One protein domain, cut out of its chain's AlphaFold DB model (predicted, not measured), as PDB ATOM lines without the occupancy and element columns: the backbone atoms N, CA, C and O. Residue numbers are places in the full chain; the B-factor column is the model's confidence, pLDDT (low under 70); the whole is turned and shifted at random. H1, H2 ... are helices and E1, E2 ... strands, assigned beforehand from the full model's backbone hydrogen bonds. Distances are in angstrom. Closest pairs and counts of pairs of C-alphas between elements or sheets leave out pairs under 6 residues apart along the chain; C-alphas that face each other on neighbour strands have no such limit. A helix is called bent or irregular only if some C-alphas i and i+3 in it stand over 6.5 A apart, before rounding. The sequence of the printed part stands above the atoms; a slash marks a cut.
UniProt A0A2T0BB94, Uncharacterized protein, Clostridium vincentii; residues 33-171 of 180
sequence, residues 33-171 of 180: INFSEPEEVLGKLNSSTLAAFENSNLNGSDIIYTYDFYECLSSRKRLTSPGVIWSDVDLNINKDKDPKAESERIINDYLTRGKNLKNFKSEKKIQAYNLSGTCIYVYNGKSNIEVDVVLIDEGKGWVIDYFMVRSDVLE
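AT A GLANCE: This is residues 33 to 171 of the 180 residues of an uncharacterized protein of Clostridium vincentii (UniProt A0A2T0BB94). Look first for a strongly twisted sheet of four strands, three of them bent, with H3 across one face and H1 on the other: three layers, helices on both faces of a sheet. Short H2 packs on H1 and grazes the sheet, and the small hairpin E1 and E2 meets E3 through E1. The printed part has 139 residues, with H1 E1 E2 H2 E3 H3 E4 E5 E6 along the chain; the sheet, E3 E4 E5 E6, is antiparallel and the class is mixed. It is compact, with a radius of gyration of the C-alphas of 15.0 A and spans of 44 by 33 by 29 A.

HOW THE PARTS SIT: Begin with edge strand E3, residues 86 to 93, beside E4, residues 126 to 137; N 90 and O 134 are 2.8 A apart. E4, E5, residues 142 to 153, and E6, residues 158 to 170, form a meander, each strand the antiparallel neighbour of the one before; see N 131 and O 147, 2.8 A, and N 148 and O 164, 2.8 A. H3, residues 99 to 114, runs across the strands at a height over the sheet of 8.3 A; its closest C-alphas to E4 are Ser 103 and Ala 128, 4.9 A. H1, residues 38 to 47, comes closest to E3 at C-alphas 46 and 90, 5.1 A. H2, residues 67 to 72, touches H1 at C-alphas 72 and 41, 6.0 A, at a shallow tilt of 27 degrees, opposite ways. In hairpin E1, residues 51 to 53, and E2, residues 63 to 65, N 52 and O 64 are 2.9 A apart. Every O i to N i+4 pair is within hydrogen-bond range in H1 and H3, and 1 of 2 in H2.

IN THESE COORDINATES: Find C-alpha 38 at (28.783, 2.893, -43.835), where H1 begins. H3 spans 22.0 A, E4 28.7 A and E5 31.8 A; E6 runs 30.9 A to C-alpha 170 at (38.556, 11.593, -18.762).

THE WHOLE: The printed part has no cut. The links H2 to E3 and H3 to E4 are long. Residues 56 to 60, 77 to 83 and 168 to 171 have pLDDT under 70.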
ATOM      1  N   ILE A  33      39.372  -5.985 -46.970       85.06
ATOM      2  CA  ILE A  33      37.969  -5.896 -46.573       85.06
ATOM      3  C   ILE A  33      37.287  -4.823 -47.419       85.06
ATOM      4  O   ILE A  33      37.800  -3.718 -47.586       85.06
ATOM      5  N   ASN A  34      36.120  -5.166 -47.958       88.88
ATOM      6  CA  ASN A  34      35.263  -4.235 -48.679       88.88
ATOM      7  C   ASN A  34      33.985  -4.058 -47.869       88.88
ATOM      8  O   ASN A  34      33.244  -5.024 -47.701       88.88
ATOM      9  N   PHE A  35      33.742  -2.842 -47.389       93.38
ATOM     10  CA  PHE A  35      32.522  -2.512 -46.660       93.38
ATOM     11  C   PHE A  35      31.436  -2.058 -47.640       93.38
ATOM     12  O   PHE A  35      31.633  -1.078 -48.367       93.38
ATOM     13  N   SER A  36      30.311  -2.768 -47.699       93.31
ATOM     14  CA  SER A  36      29.187  -2.445 -48.594       93.31
ATOM     15  C   SER A  36      28.420  -1.211 -48.138       93.31
ATOM     16  O   SER A  36      27.881  -0.475 -48.971       93.31
ATOM     17  N   GLU A  37      28.402  -0.978 -46.828       95.25
ATOM     18  CA  GLU A  37      27.595   0.044 -46.174       95.25
ATOM     19  C   GLU A  37      28.420   0.808 -45.119       95.25
ATOM     20  O   GLU A  37      29.338   0.237 -44.519       95.25
ATOM     21  N   PRO A  38      28.127   2.100 -44.879       94.56
ATOM     22  CA  PRO A  38      28.783   2.893 -43.835       94.56
ATOM     23  C   PRO A  38      28.732   2.241 -42.444       94.56
ATOM     24  O   PRO A  38      29.697   2.306 -41.682       94.56
ATOM     25  N   GLU A  39      27.617   1.595 -42.121       95.25
ATOM     26  CA  GLU A  39      27.341   0.957 -40.837       95.25
ATOM     27  C   GLU A  39      28.320  -0.185 -40.544       95.25
ATOM     28  O   GLU A  39      28.699  -0.384 -39.391       95.25
ATOM     29  N   GLU A  40      28.792  -0.895 -41.572       96.06
ATOM     30  CA  GLU A  40      29.804  -1.943 -41.417       96.06
ATOM     31  C   GLU A  40      31.153  -1.354 -40.980       96.06
ATOM     32  O   GLU A  40      31.844  -1.935 -40.141       96.06
ATOM     33  N   VAL A  41      31.505  -0.166 -41.490       94.50
ATOM     34  CA  VAL A  41      32.721   0.558 -41.089       94.50
ATOM     35  C   VAL A  41      32.625   0.980 -39.623       94.50
ATOM     36  O   VAL A  41      33.563   0.769 -38.853       94.50
ATOM     37  N   LEU A  42      31.479   1.537 -39.218       94.69
ATOM     38  CA  LEU A  42      31.225   1.937 -37.829       94.69
ATOM     39  C   LEU A  42      31.219   0.725 -36.883       94.69
ATOM     40  O   LEU A  42      31.827   0.767 -35.816       94.69
ATOM     41  N   GLY A  43      30.605  -0.383 -37.299       95.31
ATOM     42  CA  GLY A  43      30.627  -1.638 -36.551       95.31
ATOM     43  C   GLY A  43      32.045  -2.187 -36.382       95.31
ATOM     44  O   GLY A  43      32.405  -2.651 -35.299       95.31
ATOM     45  N   LYS A  44      32.888  -2.085 -37.418       94.06
ATOM     46  CA  LYS A  44      34.293  -2.501 -37.342       94.06
ATOM     47  C   LYS A  44      35.104  -1.622 -36.386       94.06
ATOM     48  O   LYS A  44      35.900  -2.175 -35.629       94.06
ATOM     49  N   LEU A  45      34.868  -0.304 -36.368       91.44
ATOM     50  CA  LEU A  45      35.489   0.617 -35.403       91.44
ATOM     51  C   LEU A  45      35.185   0.229 -33.949       91.44
ATOM     52  O   LEU A  45      36.096   0.202 -33.135       91.44
ATOM     53  N   ASN A  46      33.931  -0.106 -33.635       94.31
ATOM     54  CA  ASN A  46      33.515  -0.439 -32.265       94.31
ATOM     55  C   ASN A  46      33.917  -1.848 -31.802       94.31
ATOM     56  O   ASN A  46      33.835  -2.165 -30.620       94.31
ATOM     57  N   SER A  47      34.278  -2.736 -32.730       93.56
ATOM     58  CA  SER A  47      34.554  -4.149 -32.429       93.56
ATOM     59  C   SER A  47      36.028  -4.529 -32.523       93.56
ATOM     60  O   SER A  47      36.378  -5.669 -32.223       93.56
ATOM     61  N   SER A  48      36.886  -3.605 -32.956       90.25
ATOM     62  CA  SER A  48      38.305  -3.873 -33.187       90.25
ATOM     63  C   SER A  48      39.165  -2.967 -32.327       90.25
ATOM     64  O   SER A  48      38.880  -1.779 -32.194       90.25
ATOM     65  N   THR A  49      40.282  -3.500 -31.844       90.62
ATOM     66  CA  THR A  49      41.347  -2.662 -31.296       90.62
ATOM     67  C   THR A  49      41.884  -1.767 -32.406       90.62
ATOM     68  O   THR A  49      42.215  -2.254 -33.486       90.62
ATOM     69  N   LEU A  50      41.962  -0.462 -32.165       89.19
ATOM     70  CA  LEU A  50      42.337   0.551 -33.146       89.19
ATOM     71  C   LEU A  50      43.835   0.846 -33.139       89.19
ATOM     72  O   LEU A  50      44.460   0.944 -34.199       89.19
ATOM     73  N   ALA A  51      44.410   0.961 -31.946       87.81
ATOM     74  CA  ALA A  51      45.814   1.266 -31.742       87.81
ATOM     75  C   ALA A  51      46.400   0.441 -30.592       87.81
ATOM     76  O   ALA A  51      45.714   0.093 -29.634       87.81
ATOM     77  N   ALA A  52      47.685   0.124 -30.690       86.31
ATOM     78  CA  ALA A  52      48.415  -0.619 -29.675       86.31
ATOM     79  C   ALA A  52      49.880  -0.179 -29.654       86.31
ATOM     80  O   ALA A  52      50.361   0.473 -30.582       86.31
ATOM     81  N   PHE A  53      50.603  -0.566 -28.610       84.75
ATOM     82  CA  PHE A  53      52.054  -0.459 -28.626       84.75
ATOM     83  C   PHE A  53      52.647  -1.446 -29.626       84.75
ATOM     84  O   PHE A  53      52.250  -2.612 -29.654       84.75
ATOM     85  N   GLU A  54      53.616  -0.988 -30.418       81.69
ATOM     86  CA  GLU A  54      54.367  -1.857 -31.331       81.69
ATOM     87  C   GLU A  54      55.012  -3.036 -30.590       81.69
ATOM     88  O   GLU A  54      55.011  -4.164 -31.079       81.69
ATOM     89  N   ASN A  55      55.512  -2.786 -29.379       77.31
ATOM     90  CA  ASN A  55      56.088  -3.787 -28.497       77.31
ATOM     91  C   ASN A  55      55.378  -3.768 -27.139       77.31
ATOM     92  O   ASN A  55      54.948  -2.725 -26.662       77.31
ATOM     93  N   SER A  56      55.339  -4.903 -26.438       65.62
ATOM     94  CA  SER A  56      54.702  -5.017 -25.113       65.62
ATOM     95  C   SER A  56      55.362  -4.179 -24.002       65.62
ATOM     96  O   SER A  56      54.895  -4.190 -22.865       65.62
ATOM     97  N   ASN A  57      56.461  -3.477 -24.299       59.72
ATOM     98  CA  ASN A  57      57.140  -2.590 -23.363       59.72
ATOM     99  C   ASN A  57      56.561  -1.175 -23.455       59.72
ATOM    100  O   ASN A  57      56.781  -0.463 -24.429       59.72
ATOM    101  N   LEU A  58      55.895  -0.747 -22.383       61.19
ATOM    102  CA  LEU A  58      55.278   0.580 -22.252       61.19
ATOM    103  C   LEU A  58      56.286   1.743 -22.321       61.19
ATOM    104  O   LEU A  58      55.925   2.865 -22.670       61.19
ATOM    105  N   ASN A  59      57.560   1.493 -22.001       58.88
ATOM    106  CA  ASN A  59      58.589   2.528 -21.978       58.88
ATOM    107  C   ASN A  59      59.210   2.717 -23.367       58.88
ATOM    108  O   ASN A  59      60.100   1.965 -23.761       58.88
ATOM    109  N   GLY A  60      58.756   3.750 -24.079       60.69
ATOM    110  CA  GLY A  60      59.362   4.211 -25.332       60.69
ATOM    111  C   GLY A  60      58.948   3.443 -26.587       60.69
ATOM    112  O   GLY A  60      59.577   3.635 -27.622       60.69
ATOM    113  N   SER A  61      57.925   2.584 -26.513       72.25
ATOM    114  CA  SER A  61      57.344   1.967 -27.708       72.25
ATOM    115  C   SER A  61      56.428   2.952 -28.424       72.25
ATOM    116  O   SER A  61      55.578   3.594 -27.799       72.25
ATOM    117  N   ASP A  62      56.558   3.004 -29.746       81.56
ATOM    118  CA  ASP A  62      55.650   3.758 -30.597       81.56
ATOM    119  C   ASP A  62      54.242   3.144 -30.562       81.56
ATOM    120  O   ASP A  62      54.069   1.929 -30.391       81.56
ATOM    121  N   ILE A  63      53.231   4.004 -30.719       82.12
ATOM    122  CA  ILE A  63      51.864   3.570 -31.008       82.12
ATOM    123  C   ILE A  63      51.763   3.262 -32.492       82.12
ATOM    124  O   ILE A  63      52.065   4.102 -33.342       82.12
ATOM    125  N   ILE A  64      51.246   2.077 -32.786       84.94
ATOM    126  CA  ILE A  64      50.886   1.653 -34.132       84.94
ATOM    127  C   ILE A  64      49.379   1.447 -34.229       84.94
ATOM    128  O   ILE A  64      48.723   1.034 -33.270       84.94
ATOM    129  N   TYR A  65      48.823   1.704 -35.411       86.00
ATOM    130  CA  TYR A  65      47.453   1.300 -35.705       86.00
ATOM    131  C   TYR A  65      47.401  -0.166 -36.084       86.00
ATOM    132  O   TYR A  65      48.294  -0.691 -36.757       86.00
ATOM    133  N   THR A  66      46.321  -0.819 -35.682       86.38
ATOM    134  CA  THR A  66      46.076  -2.201 -36.064       86.38
ATOM    135  C   THR A  66      45.715  -2.299 -37.543       86.38
ATOM    136  O   THR A  66      45.261  -1.346 -38.185       86.38
ATOM    137  N   TYR A  67      45.885  -3.501 -38.087       86.62
ATOM    138  CA  TYR A  67      45.437  -3.833 -39.436       86.62
ATOM    139  C   TYR A  67      43.946  -3.527 -39.639       86.62
ATOM    140  O   TYR A  67      43.558  -2.957 -40.655       86.62
ATOM    141  N   ASP A  68      43.130  -3.867 -38.643       86.88
ATOM    142  CA  ASP A  68      41.686  -3.664 -38.678       86.88
ATOM    143  C   ASP A  68      41.318  -2.187 -38.796       86.88
ATOM    144  O   ASP A  68      40.457  -1.835 -39.602       86.88
ATOM    145  N   PHE A  69      42.007  -1.307 -38.064       87.62
ATOM    146  CA  PHE A  69      41.775   0.124 -38.211       87.62
ATOM    147  C   PHE A  69      42.220   0.624 -39.587       87.62
ATOM    148  O   PHE A  69      41.487   1.376 -40.226       87.62
ATOM    149  N   TYR A  70      43.361   0.154 -40.105       86.50
ATOM    150  CA  TYR A  70      43.808   0.509 -41.455       86.50
ATOM    151  C   TYR A  70      42.831   0.090 -42.568       86.50
ATOM    152  O   TYR A  70      42.767   0.786 -43.584       86.50
ATOM    153  N   GLU A  71      42.061  -0.996 -42.416       88.38
ATOM    154  CA  GLU A  71      41.020  -1.399 -43.387       88.38
ATOM    155  C   GLU A  71      39.904  -0.356 -43.472       88.38
ATOM    156  O   GLU A  71      39.436  -0.033 -44.566       88.38
ATOM    157  N   CYS A  72      39.544   0.244 -42.337       89.94
ATOM    158  CA  CYS A  72      38.525   1.283 -42.276       89.94
ATOM    159  C   CYS A  72      38.986   2.606 -42.899       89.94
ATOM    160  O   CYS A  72      38.150   3.399 -43.316       89.94
ATOM    161  N   LEU A  73      40.292   2.879 -42.978       88.25
ATOM    162  CA  LEU A  73      40.812   4.176 -43.423       88.25
ATOM    163  C   LEU A  73      40.908   4.289 -44.946       88.25
ATOM    164  O   LEU A  73      41.339   3.376 -45.644       88.25
ATOM    165  N   SER A  74      40.578   5.460 -45.478       86.38
ATOM    166  CA  SER A  74      40.803   5.837 -46.874       86.38
ATOM    167  C   SER A  74      42.271   5.698 -47.290       86.38
ATOM    168  O   SER A  74      43.210   5.917 -46.511       86.38
ATOM    169  N   SER A  75      42.464   5.337 -48.560       76.50
ATOM    170  CA  SER A  75      43.787   5.195 -49.177       76.50
ATOM    171  C   SER A  75      44.407   6.535 -49.602       76.50
ATOM    172  O   SER A  75      45.585   6.597 -49.970       76.50
ATOM    173  N   ARG A  76      43.624   7.619 -49.573       73.44
ATOM    174  CA  ARG A  76      44.007   8.950 -50.061       73.44
ATOM    175  C   ARG A  76      44.856   9.709 -49.042       73.44
ATOM    176  O   ARG A  76      44.937   9.342 -47.874       73.44
ATOM    177  N   LYS A  77      45.509  10.796 -49.487       56.53
ATOM    178  CA  LYS A  77      46.202  11.727 -48.577       56.53
ATOM    179  C   LYS A  77      45.183  12.310 -47.597       56.53
ATOM    180  O   LYS A  77      44.279  13.035 -47.996       56.53
ATOM    181  N   ARG A  78      45.368  11.929 -46.341       61.88
ATOM    182  CA  ARG A  78      44.408  11.980 -45.244       61.88
ATOM    183  C   ARG A  78      44.177  13.399 -44.716       61.88
ATOM    184  O   ARG A  78      45.137  14.122 -44.463       61.88
ATOM    185  N   LEU A  79      42.911  13.755 -44.482       55.41
ATOM    186  CA  LEU A  79      42.523  14.740 -43.454       55.41
ATOM    187  C   LEU A  79      42.280  14.079 -42.094       55.41
ATOM    188  O   LEU A  79      41.997  14.747 -41.107       55.41
ATOM    189  N   THR A  80      42.394  12.760 -42.046       55.44
ATOM    190  CA  THR A  80      42.606  11.979 -40.840       55.44
ATOM    191  C   THR A  80      44.006  12.314 -40.321       55.44
ATOM    192  O   THR A  80      44.998  11.818 -40.850       55.44
ATOM    193  N   SER A  81      44.116  13.185 -39.314       51.00
ATOM    194  CA  SER A  81      45.256  13.116 -38.396       51.00
ATOM    195  C   SER A  81      44.908  11.979 -37.451       51.00
ATOM    196  O   SER A  81      44.013  12.168 -36.627       51.00
ATOM    197  N   PRO A  82      45.491  10.777 -37.583       54.19
ATOM    198  CA  PRO A  82      45.039   9.641 -36.804       54.19
ATOM    199  C   PRO A  82      45.536   9.728 -35.356       54.19
ATOM    200  O   PRO A  82      45.813   8.711 -34.750       54.19
ATOM    201  N   GLY A  83      45.562  10.913 -34.734       60.66
ATOM    202  CA  GLY A  83      45.778  11.106 -33.293       60.66
ATOM    203  C   GLY A  83      44.783  10.359 -32.383       60.66
ATOM    204  O   GLY A  83      44.679  10.674 -31.207       60.66
ATOM    205  N   VAL A  84      44.054   9.381 -32.925       74.00
ATOM    206  CA  VAL A  84      43.513   8.203 -32.259       74.00
ATOM    207  C   VAL A  84      44.630   7.508 -31.483       74.00
ATOM    208  O   VAL A  84      45.353   6.653 -31.983       74.00
ATOM    209  N   ILE A  85      44.757   7.898 -30.225       81.75
ATOM    210  CA  ILE A  85      45.585   7.234 -29.216       81.75
ATOM    211  C   ILE A  85      44.710   6.348 -28.323       81.75
ATOM    212  O   ILE A  85      44.950   6.228 -27.122       81.75
ATOM    213  N   TRP A  86      43.670   5.757 -28.913       87.12
ATOM    214  CA  TRP A  86      42.714   4.880 -28.247       87.12
ATOM    215  C   TRP A  86      42.953   3.433 -28.651       87.12
ATOM    216  O   TRP A  86      43.134   3.149 -29.836       87.12
ATOM    217  N   SER A  87      42.944   2.528 -27.675       89.69
ATOM    218  CA  SER A  87      42.945   1.098 -27.944       89.69
ATOM    219  C   SER A  87      41.597   0.670 -28.493       89.69
ATOM    220  O   SER A  87      41.559   0.010 -29.519       89.69
ATOM    221  N   ASP A  88      40.499   1.106 -27.879       92.94
ATOM    222  CA  ASP A  88      39.149   0.654 -28.210       92.94
ATOM    223  C   ASP A  88      38.147   1.802 -28.059       92.94
ATOM    224  O   ASP A  88      38.379   2.763 -27.313       92.94
ATOM    225  N   VAL A  89      37.021   1.700 -28.764       93.12
ATOM    226  CA  VAL A  89      35.928   2.676 -28.721       93.12
ATOM    227  C   VAL A  89      34.570   1.980 -28.679       93.12
ATOM    228  O   VAL A  89      34.403   0.890 -29.213       93.12
ATOM    229  N   ASP A  90      33.593   2.644 -28.073       95.31
ATOM    230  CA  ASP A  90      32.172   2.311 -28.153       95.31
ATOM    231  C   ASP A  90      31.418   3.592 -28.508       95.31
ATOM    232  O   ASP A  90      31.168   4.444 -27.650       95.31
ATOM    233  N   LEU A  91      31.158   3.765 -29.803       93.81
ATOM    234  CA  LEU A  91      30.609   4.975 -30.399       93.81
ATOM    235  C   LEU A  91      29.231   4.722 -30.994       93.81
ATOM    236  O   LEU A  91      29.006   3.752 -31.714       93.81
ATOM    237  N   ASN A  92      28.322   5.664 -30.781       95.25
ATOM    238  CA  ASN A  92      26.999   5.661 -31.387       95.25
ATOM    239  C   ASN A  92      26.733   7.006 -32.061       95.25
ATOM    240  O   ASN A  92      27.324   8.018 -31.693       95.25
ATOM    241  N   ILE A  93      25.823   7.033 -33.039       93.44
ATOM    242  CA  ILE A  93      25.351   8.302 -33.606       93.44
ATOM    243  C   ILE A  93      24.766   9.141 -32.471       93.44
ATOM    244  O   ILE A  93      23.897   8.667 -31.733       93.44
ATOM    245  N   ASN A  94      25.240  10.378 -32.347       90.81
ATOM    246  CA  ASN A  94      24.792  11.282 -31.305       90.81
ATOM    247  C   ASN A  94      23.324  11.664 -31.541       90.81
ATOM    248  O   ASN A  94      22.992  12.324 -32.526       90.81
ATOM    249  N   LYS A  95      22.443  11.225 -30.640       88.06
ATOM    250  CA  LYS A  95      20.991  11.441 -30.743       88.06
ATOM    251  C   LYS A  95      20.534  12.769 -30.143       88.06
ATOM    252  O   LYS A  95      19.396  13.164 -30.376       88.06
ATOM    253  N   ASP A  96      21.409  13.453 -29.408       89.12
ATOM    254  CA  ASP A  96      21.097  14.721 -28.741       89.12
ATOM    255  C   ASP A  96      21.252  15.929 -29.677       89.12
ATOM    256  O   ASP A  96      20.910  17.057 -29.320       89.12
ATOM    257  N   LYS A  97      21.767  15.706 -30.892       88.81
ATOM    258  CA  LYS A  97      21.953  16.721 -31.934       88.81
ATOM    259  C   LYS A  97      21.120  16.375 -33.160       88.81
ATOM    260  O   LYS A  97      20.855  15.206 -33.424       88.81
ATOM    261  N   ASP A  98      20.731  17.390 -33.931       93.19
ATOM    262  CA  ASP A  98      20.045  17.170 -35.207       93.19
ATOM    263  C   ASP A  98      20.996  16.487 -36.209       93.19
ATOM    264  O   ASP A  98      21.982  17.106 -36.629       93.19
ATOM    265  N   PRO A  99      20.710  15.242 -36.642       91.38
ATOM    266  CA  PRO A  99      21.606  14.501 -37.521       91.38
ATOM    267  C   PRO A  99      21.842  15.196 -38.864       91.38
ATOM    268  O   PRO A  99      22.931  15.082 -39.423       91.38
ATOM    269  N   LYS A 100      20.845  15.921 -39.392       93.75
ATOM    270  CA  LYS A 100      20.980  16.607 -40.685       93.75
ATOM    271  C   LYS A 100      21.900  17.813 -40.573       93.75
ATOM    272  O   LYS A 100      22.869  17.896 -41.327       93.75
ATOM    273  N   ALA A 101      21.635  18.698 -39.612       94.25
ATOM    274  CA  ALA A 101      22.478  19.864 -39.366       94.25
ATOM    275  C   ALA A 101      23.930  19.465 -39.051       94.25
ATOM    276  O   ALA A 101      24.867  20.064 -39.584       94.25
ATOM    277  N   GLU A 102      24.136  18.421 -38.240       95.38
ATOM    278  CA  GLU A 102      25.482  17.932 -37.937       95.38
ATOM    279  C   GLU A 102      26.171  17.336 -39.166       95.38
ATOM    280  O   GLU A 102      27.328  17.659 -39.427       95.38
ATOM    281  N   SER A 103      25.469  16.531 -39.968       95.62
ATOM    282  CA  SER A 103      26.019  15.976 -41.208       95.62
ATOM    283  C   SER A 103      26.486  17.082 -42.165       95.62
ATOM    284  O   SER A 103      27.626  17.061 -42.633       95.62
ATOM    285  N   GLU A 104      25.662  18.112 -42.383       96.06
ATOM    286  CA  GLU A 104      26.016  19.268 -43.218       96.06
ATOM    287  C   GLU A 104      27.223  20.036 -42.664       96.06
ATOM    288  O   GLU A 104      28.148  20.373 -43.411       96.06
ATOM    289  N   ARG A 105      27.256  20.283 -41.349       95.56
ATOM    290  CA  ARG A 105      28.379  20.946 -40.674       95.56
ATOM    291  C   ARG A 105      29.686  20.179 -40.882       95.56
ATOM    292  O   ARG A 105      30.700  20.789 -41.226       95.56
ATOM    293  N   ILE A 106      29.667  18.864 -40.679       95.06
ATOM    294  CA  ILE A 106      30.850  18.003 -40.791       95.06
ATOM    295  C   ILE A 106      31.347  17.962 -42.235       95.06
ATOM    296  O   ILE A 106      32.543  18.129 -42.475       95.06
ATOM    297  N   ILE A 107      30.442  17.800 -43.206       94.44
ATOM    298  CA  ILE A 107      30.799  17.809 -44.630       94.44
ATOM    299  C   ILE A 107      31.442  19.146 -45.008       94.44
ATOM    300  O   ILE A 107      32.469  19.161 -45.687       94.44
ATOM    301  N   ASN A 108      30.893  20.269 -44.542       93.56
ATOM    302  CA  ASN A 108      31.453  21.590 -44.820       93.56
ATOM    303  C   ASN A 108      32.865  21.770 -44.243       93.56
ATOM    304  O   ASN A 108      33.741  22.299 -44.935       93.56
ATOM    305  N   ASP A 109      33.110  21.315 -43.012       91.25
ATOM    306  CA  ASP A 109      34.443  21.346 -42.397       91.25
ATOM    307  C   ASP A 109      35.431  20.446 -43.160       91.25
ATOM    308  O   ASP A 109      36.506  20.897 -43.565       91.25
ATOM    309  N   TYR A 110      35.027  19.212 -43.470       90.44
ATOM    310  CA  TYR A 110      35.799  18.267 -44.277       90.44
ATOM    311  C   TYR A 110      36.200  18.852 -45.641       90.44
ATOM    312  O   TYR A 110      37.381  18.867 -45.993       90.44
ATOM    313  N   LEU A 111      35.242  19.404 -46.392       90.00
ATOM    314  CA  LEU A 111      35.506  20.024 -47.692       90.00
ATOM    315  C   LEU A 111      36.411  21.253 -47.564       90.00
ATOM    316  O   LEU A 111      37.274  21.479 -48.415       90.00
ATOM    317  N   THR A 112      36.236  22.053 -46.512       89.25
ATOM    318  CA  THR A 112      37.051  23.250 -46.269       89.25
ATOM    319  C   THR A 112      38.500  22.885 -45.985       89.25
ATOM    320  O   THR A 112      39.405  23.451 -46.596       89.25
ATOM    321  N   ARG A 113      38.733  21.889 -45.126       85.94
ATOM    322  CA  ARG A 113      40.075  21.373 -44.839       85.94
ATOM    323  C   ARG A 113      40.698  20.715 -46.069       85.94
ATOM    324  O   ARG A 113      41.879  20.923 -46.343       85.94
ATOM    325  N   GLY A 114      39.894  19.998 -46.855       83.81
ATOM    326  CA  GLY A 114      40.324  19.330 -48.083       83.81
ATOM    327  C   GLY A 114      40.852  20.281 -49.146       83.81
ATOM    328  O   GLY A 114      41.829  19.954 -49.813       83.81
ATOM    329  N   LYS A 115      40.305  21.499 -49.255       81.19
ATOM    330  CA  LYS A 115      40.800  22.525 -50.196       81.19
ATOM    331  C   LYS A 115      42.283  22.860 -50.013       81.19
ATOM    332  O   LYS A 115      42.935  23.236 -50.984       81.19
ATOM    333  N   ASN A 116      42.823  22.698 -48.805       77.31
ATOM    334  CA  ASN A 116      44.236  22.958 -48.518       77.31
ATOM    335  C   ASN A 116      45.156  21.795 -48.932       77.31
ATOM    336  O   ASN A 116      46.379  21.944 -48.944       77.31
ATOM    337  N   LEU A 117      44.594  20.638 -49.292       78.31
ATOM    338  CA  LEU A 117      45.351  19.486 -49.759       78.31
ATOM    339  C   LEU A 117      45.494  19.502 -51.282       78.31
ATOM    340  O   LEU A 117      44.526  19.542 -52.045       78.31
ATOM    341  N   LYS A 118      46.739  19.380 -51.748       71.69
ATOM    342  CA  LYS A 118      47.039  19.234 -53.176       71.69
ATOM    343  C   LYS A 118      46.343  17.986 -53.734       71.69
ATOM    344  O   LYS A 118      46.603  16.880 -53.264       71.69
ATOM    345  N   ASN A 119      45.545  18.168 -54.789       71.31
ATOM    346  CA  ASN A 119      44.771  17.126 -55.482       71.31
ATOM    347  C   ASN A 119      43.595  16.529 -54.688       71.31
ATOM    348  O   ASN A 119      43.165  15.419 -55.007       71.31
ATOM    349  N   PHE A 120      43.058  17.236 -53.691       77.81
ATOM    350  CA  PHE A 120      41.804  16.827 -53.066       77.81
ATOM    351  C   PHE A 120      40.670  16.775 -54.097       77.81
ATOM    352  O   PHE A 120      40.477  17.704 -54.884       77.81
ATOM    353  N   LYS A 121      39.922  15.673 -54.088       76.19
ATOM    354  CA  LYS A 121      38.717  15.487 -54.894       76.19
ATOM    355  C   LYS A 121      37.624  14.974 -53.975       76.19
ATOM    356  O   LYS A 121      37.766  13.890 -53.414       76.19
ATOM    357  N   SER A 122      36.552  15.750 -53.844       72.75
ATOM    358  CA  SER A 122      35.356  15.304 -53.139       72.75
ATOM    359  C   SER A 122      34.714  14.152 -53.903       72.75
ATOM    360  O   SER A 122      34.490  14.259 -55.113       72.75
ATOM    361  N   GLU A 123      34.401  13.072 -53.196       81.19
ATOM    362  CA  GLU A 123      33.661  11.955 -53.770       81.19
ATOM    363  C   GLU A 123      32.184  12.270 -53.975       81.19
ATOM    364  O   GLU A 123      31.627  13.185 -53.372       81.19
ATOM    365  N   LYS A 124      31.541  11.501 -54.859       77.31
ATOM    366  CA  LYS A 124      30.112  11.676 -55.156       77.31
ATOM    367  C   LYS A 124      29.211  11.167 -54.036       77.31
ATOM    368  O   LYS A 124      28.106  11.674 -53.877       77.31
ATOM    369  N   LYS A 125      29.661  10.149 -53.302       90.75
ATOM    370  CA  LYS A 125      28.934   9.570 -52.175       90.75
ATOM    371  C   LYS A 125      29.716   9.843 -50.905       90.75
ATOM    372  O   LYS A 125      30.809   9.313 -50.719       90.75
ATOM    373  N   ILE A 126      29.142  10.699 -50.077       92.25
ATOM    374  CA  ILE A 126      29.700  11.135 -48.807       92.25
ATOM    375  C   ILE A 126      28.595  10.969 -47.773       92.25
ATOM    376  O   ILE A 126      27.468  11.403 -48.009       92.25
ATOM    377  N   GLN A 127      28.921  10.348 -46.648       95.38
ATOM    378  CA  GLN A 127      28.079  10.330 -45.459       95.38
ATOM    379  C   GLN A 127      28.900  10.827 -44.282       95.38
ATOM    380  O   GLN A 127      30.089  10.536 -44.181       95.38
ATOM    381  N   ALA A 128      28.281  11.612 -43.412       95.25
ATOM    382  CA  ALA A 128      28.952  12.191 -42.263       95.25
ATOM    383  C   ALA A 128      28.121  11.992 -41.008       95.25
ATOM    384  O   ALA A 128      26.897  12.148 -41.046       95.25
ATOM    385  N   TYR A 129      28.811  11.680 -39.915       95.88
ATOM    386  CA  TYR A 129      28.207  11.337 -38.638       95.88
ATOM    387  C   TYR A 129      28.946  12.039 -37.508       95.88
ATOM    388  O   TYR A 129      30.175  11.996 -37.434       95.88
ATOM    389  N   ASN A 130      28.176  12.652 -36.612       94.94
ATOM    390  CA  ASN A 130      28.648  12.986 -35.280       94.94
ATOM    391  C   ASN A 130      28.426  11.756 -34.398       94.94
ATOM    392  O   ASN A 130      27.291  11.292 -34.258       94.94
ATOM    393  N   LEU A 131      29.504  11.211 -33.852       94.56
ATOM    394  CA  LEU A 131      29.461  10.051 -32.978       94.56
ATOM    395  C   LEU A 131      29.849  10.470 -31.563       94.56
ATOM    396  O   LEU A 131      30.772  11.260 -31.373       94.56
ATOM    397  N   SER A 132      29.167   9.915 -30.573       94.62
ATOM    398  CA  SER A 132      29.486  10.092 -29.162       94.62
ATOM    399  C   SER A 132      29.499   8.751 -28.445       94.62
ATOM    400  O   SER A 132      28.825   7.796 -28.847       94.62
ATOM    401  N   GLY A 133      30.299   8.665 -27.390       94.06
ATOM    402  CA  GLY A 133      30.397   7.460 -26.584       94.06
ATOM    403  C   GLY A 133      31.672   7.436 -25.763       94.06
ATOM    404  O   GLY A 133      32.093   8.470 -25.244       94.06
ATOM    405  N   THR A 134      32.279   6.259 -25.643       94.31
ATOM    406  CA  THR A 134      33.457   6.063 -24.791       94.31
ATOM    407  C   THR A 134      34.654   5.537 -25.564       94.31
ATOM    408  O   THR A 134      34.502   4.887 -26.597       94.31
ATOM    409  N   CYS A 135      35.852   5.804 -25.058       91.94
ATOM    410  CA  CYS A 135      37.087   5.191 -25.530       91.94
ATOM    411  C   CYS A 135      37.957   4.726 -24.368       91.94
ATOM    412  O   CYS A 135      37.800   5.173 -23.230       91.94
ATOM    413  N   ILE A 136      38.901   3.849 -24.681       91.50
ATOM    414  CA  ILE A 136      40.004   3.471 -23.803       91.50
ATOM    415  C   ILE A 136      41.277   4.001 -24.450       91.50
ATOM    416  O   ILE A 136      41.562   3.679 -25.600       91.50
ATOM    417  N   TYR A 137      42.033   4.842 -23.750       87.31
ATOM    418  CA  TYR A 137      43.316   5.332 -24.252       87.31
ATOM    419  C   TYR A 137      44.378   4.230 -24.201       87.31
ATOM    420  O   TYR A 137      44.402   3.422 -23.283       87.31
ATOM    421  N   VAL A 138      45.326   4.242 -25.138       85.62
ATOM    422  CA  VAL A 138      46.454   3.291 -25.140       85.62
ATOM    423  C   VAL A 138      47.344   3.467 -23.897       85.62
ATOM    424  O   VAL A 138      47.882   2.493 -23.379       85.62
ATOM    425  N   TYR A 139      47.480   4.702 -23.396       80.00
ATOM    426  CA  TYR A 139      48.284   5.031 -22.207       80.00
ATOM    427  C   TYR A 139      47.474   5.200 -20.915       80.00
ATOM    428  O   TYR A 139      48.044   5.109 -19.829       80.00
ATOM    429  N   ASN A 140      46.178   5.504 -21.022       78.25
ATOM    430  CA  ASN A 140      45.352   5.986 -19.911       78.25
ATOM    431  C   ASN A 140      44.090   5.126 -19.743       78.25
ATOM    432  O   ASN A 140      43.878   4.137 -20.435       78.25
ATOM    433  N   GLY A 141      43.240   5.522 -18.795       83.00
ATOM    434  CA  GLY A 141      41.944   4.900 -18.569       83.00
ATOM    435  C   GLY A 141      40.881   5.276 -19.603       83.00
ATOM    436  O   GLY A 141      41.152   5.782 -20.696       83.00
ATOM    437  N   LYS A 142      39.638   5.002 -19.220       90.56
ATOM    438  CA  LYS A 142      38.449   5.252 -20.025       90.56
ATOM    439  C   LYS A 142      38.084   6.741 -20.046       90.56
ATOM    440  O   LYS A 142      38.285   7.458 -19.067       90.56
ATOM    441  N   SER A 143      37.518   7.195 -21.156       89.44
ATOM    442  CA  SER A 143      37.053   8.570 -21.344       89.44
ATOM    443  C   SER A 143      35.758   8.602 -22.130       89.44
ATOM    444  O   SER A 143      35.494   7.708 -22.936       89.44
ATOM    445  N   ASN A 144      34.993   9.675 -21.953       91.94
ATOM    446  CA  ASN A 144      33.951  10.038 -22.905       91.94
ATOM    447  C   ASN A 144      34.584  10.789 -24.075       91.94
ATOM    448  O   ASN A 144      35.502  11.589 -23.866       91.94
ATOM    449  N   ILE A 145      34.099  10.528 -25.287       90.75
ATOM    450  CA  ILE A 145      34.578  11.177 -26.507       90.75
ATOM    451  C   ILE A 145      33.433  11.547 -27.443       90.75
ATOM    452  O   ILE A 145      32.415  10.855 -27.535       90.75
ATOM    453  N   GLU A 146      33.639  12.634 -28.178       92.31
ATOM    454  CA  GLU A 146      32.820  13.018 -29.324       92.31
ATOM    455  C   GLU A 146      33.710  13.144 -30.563       92.31
ATOM    456  O   GLU A 146      34.739  13.830 -30.539       92.31
ATOM    457  N   VAL A 147      33.313  12.493 -31.656       91.75
ATOM    458  CA  VAL A 147      34.069  12.471 -32.911       91.75
ATOM    459  C   VAL A 147      33.191  12.801 -34.108       91.75
ATOM    460  O   VAL A 147      32.053  12.354 -34.222       91.75
ATOM    461  N   ASP A 148      33.756  13.556 -35.041       93.38
ATOM    462  CA  ASP A 148      33.186  13.762 -36.365       93.38
ATOM    463  C   ASP A 148      33.858  12.809 -37.354       93.38
ATOM    464  O   ASP A 148      35.088  12.779 -37.464       93.38
ATOM    465  N   VAL A 149      33.053  12.056 -38.102       93.25
ATOM    466  CA  VAL A 149      33.532  11.099 -39.107       93.25
ATOM    467  C   VAL A 149      32.904  11.401 -40.461       93.25
ATOM    468  O   VAL A 149      31.703  11.657 -40.550       93.25
ATOM    469  N   VAL A 150      33.706  11.329 -41.529       93.75
ATOM    470  CA  VAL A 150      33.209  11.289 -42.913       93.75
ATOM    471  C   VAL A 150      33.585   9.965 -43.550       93.75
ATOM    472  O   VAL A 150      34.765   9.615 -43.644       93.75
ATOM    473  N   LEU A 151      32.554   9.276 -44.028       94.19
ATOM    474  CA  LEU A 151      32.628   8.052 -44.797       94.19
ATOM    475  C   LEU A 151      32.418   8.361 -46.284       94.19
ATOM    476  O   LEU A 151      31.486   9.077 -46.657       94.19
ATOM    477  N   ILE A 152      33.280   7.817 -47.139       92.50
ATOM    478  CA  ILE A 152      33.182   7.940 -48.598       92.50
ATOM    479  C   ILE A 152      33.176   6.563 -49.249       92.50
ATOM    480  O   ILE A 152      33.780   5.626 -48.731       92.50
ATOM    481  N   ASP A 153      32.546   6.457 -50.414       91.62
ATOM    482  CA  ASP A 153      32.651   5.282 -51.282       91.62
ATOM    483  C   ASP A 153      33.843   5.468 -52.240       91.62
ATOM    484  O   ASP A 153      33.803   6.313 -53.136       91.62
ATOM    485  N   GLU A 154      34.917   4.685 -52.071       86.25
ATOM    486  CA  GLU A 154      36.082   4.701 -52.981       86.25
ATOM    487  C   GLU A 154      35.833   3.903 -54.286       86.25
ATOM    488  O   GLU A 154      36.758   3.672 -55.068       86.25
ATOM    489  N   GLY A 155      34.603   3.433 -54.527       84.12
ATOM    490  CA  GLY A 155      34.234   2.539 -55.630       84.12
ATOM    491  C   GLY A 155      34.591   1.071 -55.378       84.12
ATOM    492  O   GLY A 155      34.287   0.211 -56.204       84.12
ATOM    493  N   LYS A 156      35.246   0.784 -54.249       83.44
ATOM    494  CA  LYS A 156      35.579  -0.565 -53.762       83.44
ATOM    495  C   LYS A 156      34.955  -0.869 -52.395       83.44
ATOM    496  O   LYS A 156      35.146  -1.964 -51.884       83.44
ATOM    497  N   GLY A 157      34.232   0.089 -51.819       90.44
ATOM    498  CA  GLY A 157      33.651   0.007 -50.485       90.44
ATOM    499  C   GLY A 157      33.718   1.342 -49.745       90.44
ATOM    500  O   GLY A 157      34.414   2.273 -50.174       90.44
ATOM    501  N   TRP A 158      32.984   1.413 -48.636       93.88
ATOM    502  CA  TRP A 158      32.929   2.564 -47.739       93.88
ATOM    503  C   TRP A 158      34.121   2.614 -46.795       93.88
ATOM    504  O   TRP A 158      34.595   1.588 -46.315       93.88
ATOM    505  N   VAL A 159      34.641   3.819 -46.563       92.19
ATOM    506  CA  VAL A 159      35.893   4.039 -45.827       92.19
ATOM    507  C   VAL A 159      35.867   5.398 -45.131       92.19
ATOM    508  O   VAL A 159      35.195   6.315 -45.592       92.19
ATOM    509  N   ILE A 160      36.656   5.560 -44.075       92.06
ATOM    510  CA  ILE A 160      36.854   6.804 -43.325       92.06
ATOM    511  C   ILE A 160      37.877   7.684 -44.037       92.06
ATOM    512  O   ILE A 160      39.062   7.350 -44.089       92.06
ATOM    513  N   ASP A 161      37.448   8.839 -44.538       89.50
ATOM    514  CA  ASP A 161      38.348   9.846 -45.129       89.50
ATOM    515  C   ASP A 161      38.600  11.034 -44.186       89.50
ATOM    516  O   ASP A 161      39.635  11.702 -44.263       89.50
ATOM    517  N   TYR A 162      37.688  11.248 -43.233       88.75
ATOM    518  CA  TYR A 162      37.786  12.270 -42.192       88.75
ATOM    519  C   TYR A 162      37.474  11.672 -40.828       88.75
ATOM    520  O   TYR A 162      36.495  10.943 -40.684       88.75
ATOM    521  N   PHE A 163      38.292  12.013 -39.839       88.00
ATOM    522  CA  PHE A 163      38.112  11.607 -38.453       88.00
ATOM    523  C   PHE A 163      38.688  12.709 -37.568       88.00
ATOM    524  O   PHE A 163      39.882  13.002 -37.658       88.00
ATOM    525  N   MET A 164      37.844  13.340 -36.759       87.38
ATOM    526  CA  MET A 164      38.224  14.483 -35.933       87.38
ATOM    527  C   MET A 164      37.646  14.333 -34.532       87.38
ATOM    528  O   MET A 164      36.434  14.249 -34.362       87.38
ATOM    529  N   VAL A 165      38.521  14.349 -33.529       86.75
ATOM    530  CA  VAL A 165      38.124  14.379 -32.117       86.75
ATOM    531  C   VAL A 165      37.703  15.801 -31.762       86.75
ATOM    532  O   VAL A 165      38.448  16.747 -32.028       86.75
ATOM    533  N   ARG A 166      36.502  15.967 -31.206       81.00
ATOM    534  CA  ARG A 166      35.970  17.280 -30.808       81.00
ATOM    535  C   ARG A 166      36.150  17.564 -29.329       81.00
ATOM    536  O   ARG A 166      36.437  18.699 -28.962       81.00
ATOM    537  N   SER A 167      35.949  16.546 -28.508       77.75
ATOM    538  CA  SER A 167      36.124  16.610 -27.066       77.75
ATOM    539  C   SER A 167      36.490  15.235 -26.532       77.75
ATOM    540  O   SER A 167      35.982  14.213 -27.003       77.75
ATOM    541  N   ASP A 168      37.356  15.241 -25.530       64.12
ATOM    542  CA  ASP A 168      37.672  14.121 -24.669       64.12
ATOM    543  C   ASP A 168      37.590  14.568 -23.205       64.12
ATOM    544  O   ASP A 168      38.165  15.579 -22.809       64.12
ATOM    545  N   VAL A 169      36.808  13.849 -22.398       66.00
ATOM    546  CA  VAL A 169      36.699  14.100 -20.954       66.00
ATOM    547  C   VAL A 169      36.978  12.799 -20.219       66.00
ATOM    548  O   VAL A 169      36.156  11.876 -20.252       66.00
ATOM    549  N   LEU A 170      38.136  12.742 -19.557       61.94
ATOM    550  CA  LEU A 170      38.556  11.593 -18.762       61.94
ATOM    551  C   LEU A 170      37.534  11.326 -17.648       61.94
ATOM    552  O   LEU A 170      37.160  12.234 -16.899       61.94
ATOM    553  N   GLU A 171      37.085  10.075 -17.511       52.88
ATOM    554  CA  GLU A 171      36.233   9.691 -16.384       52.88
ATOM    555  C   GLU A 171      37.057   9.777 -15.087       52.88
ATOM    556  O   GLU A 171      37.929   8.947 -14.838       52.88
TER     557      GLU A 171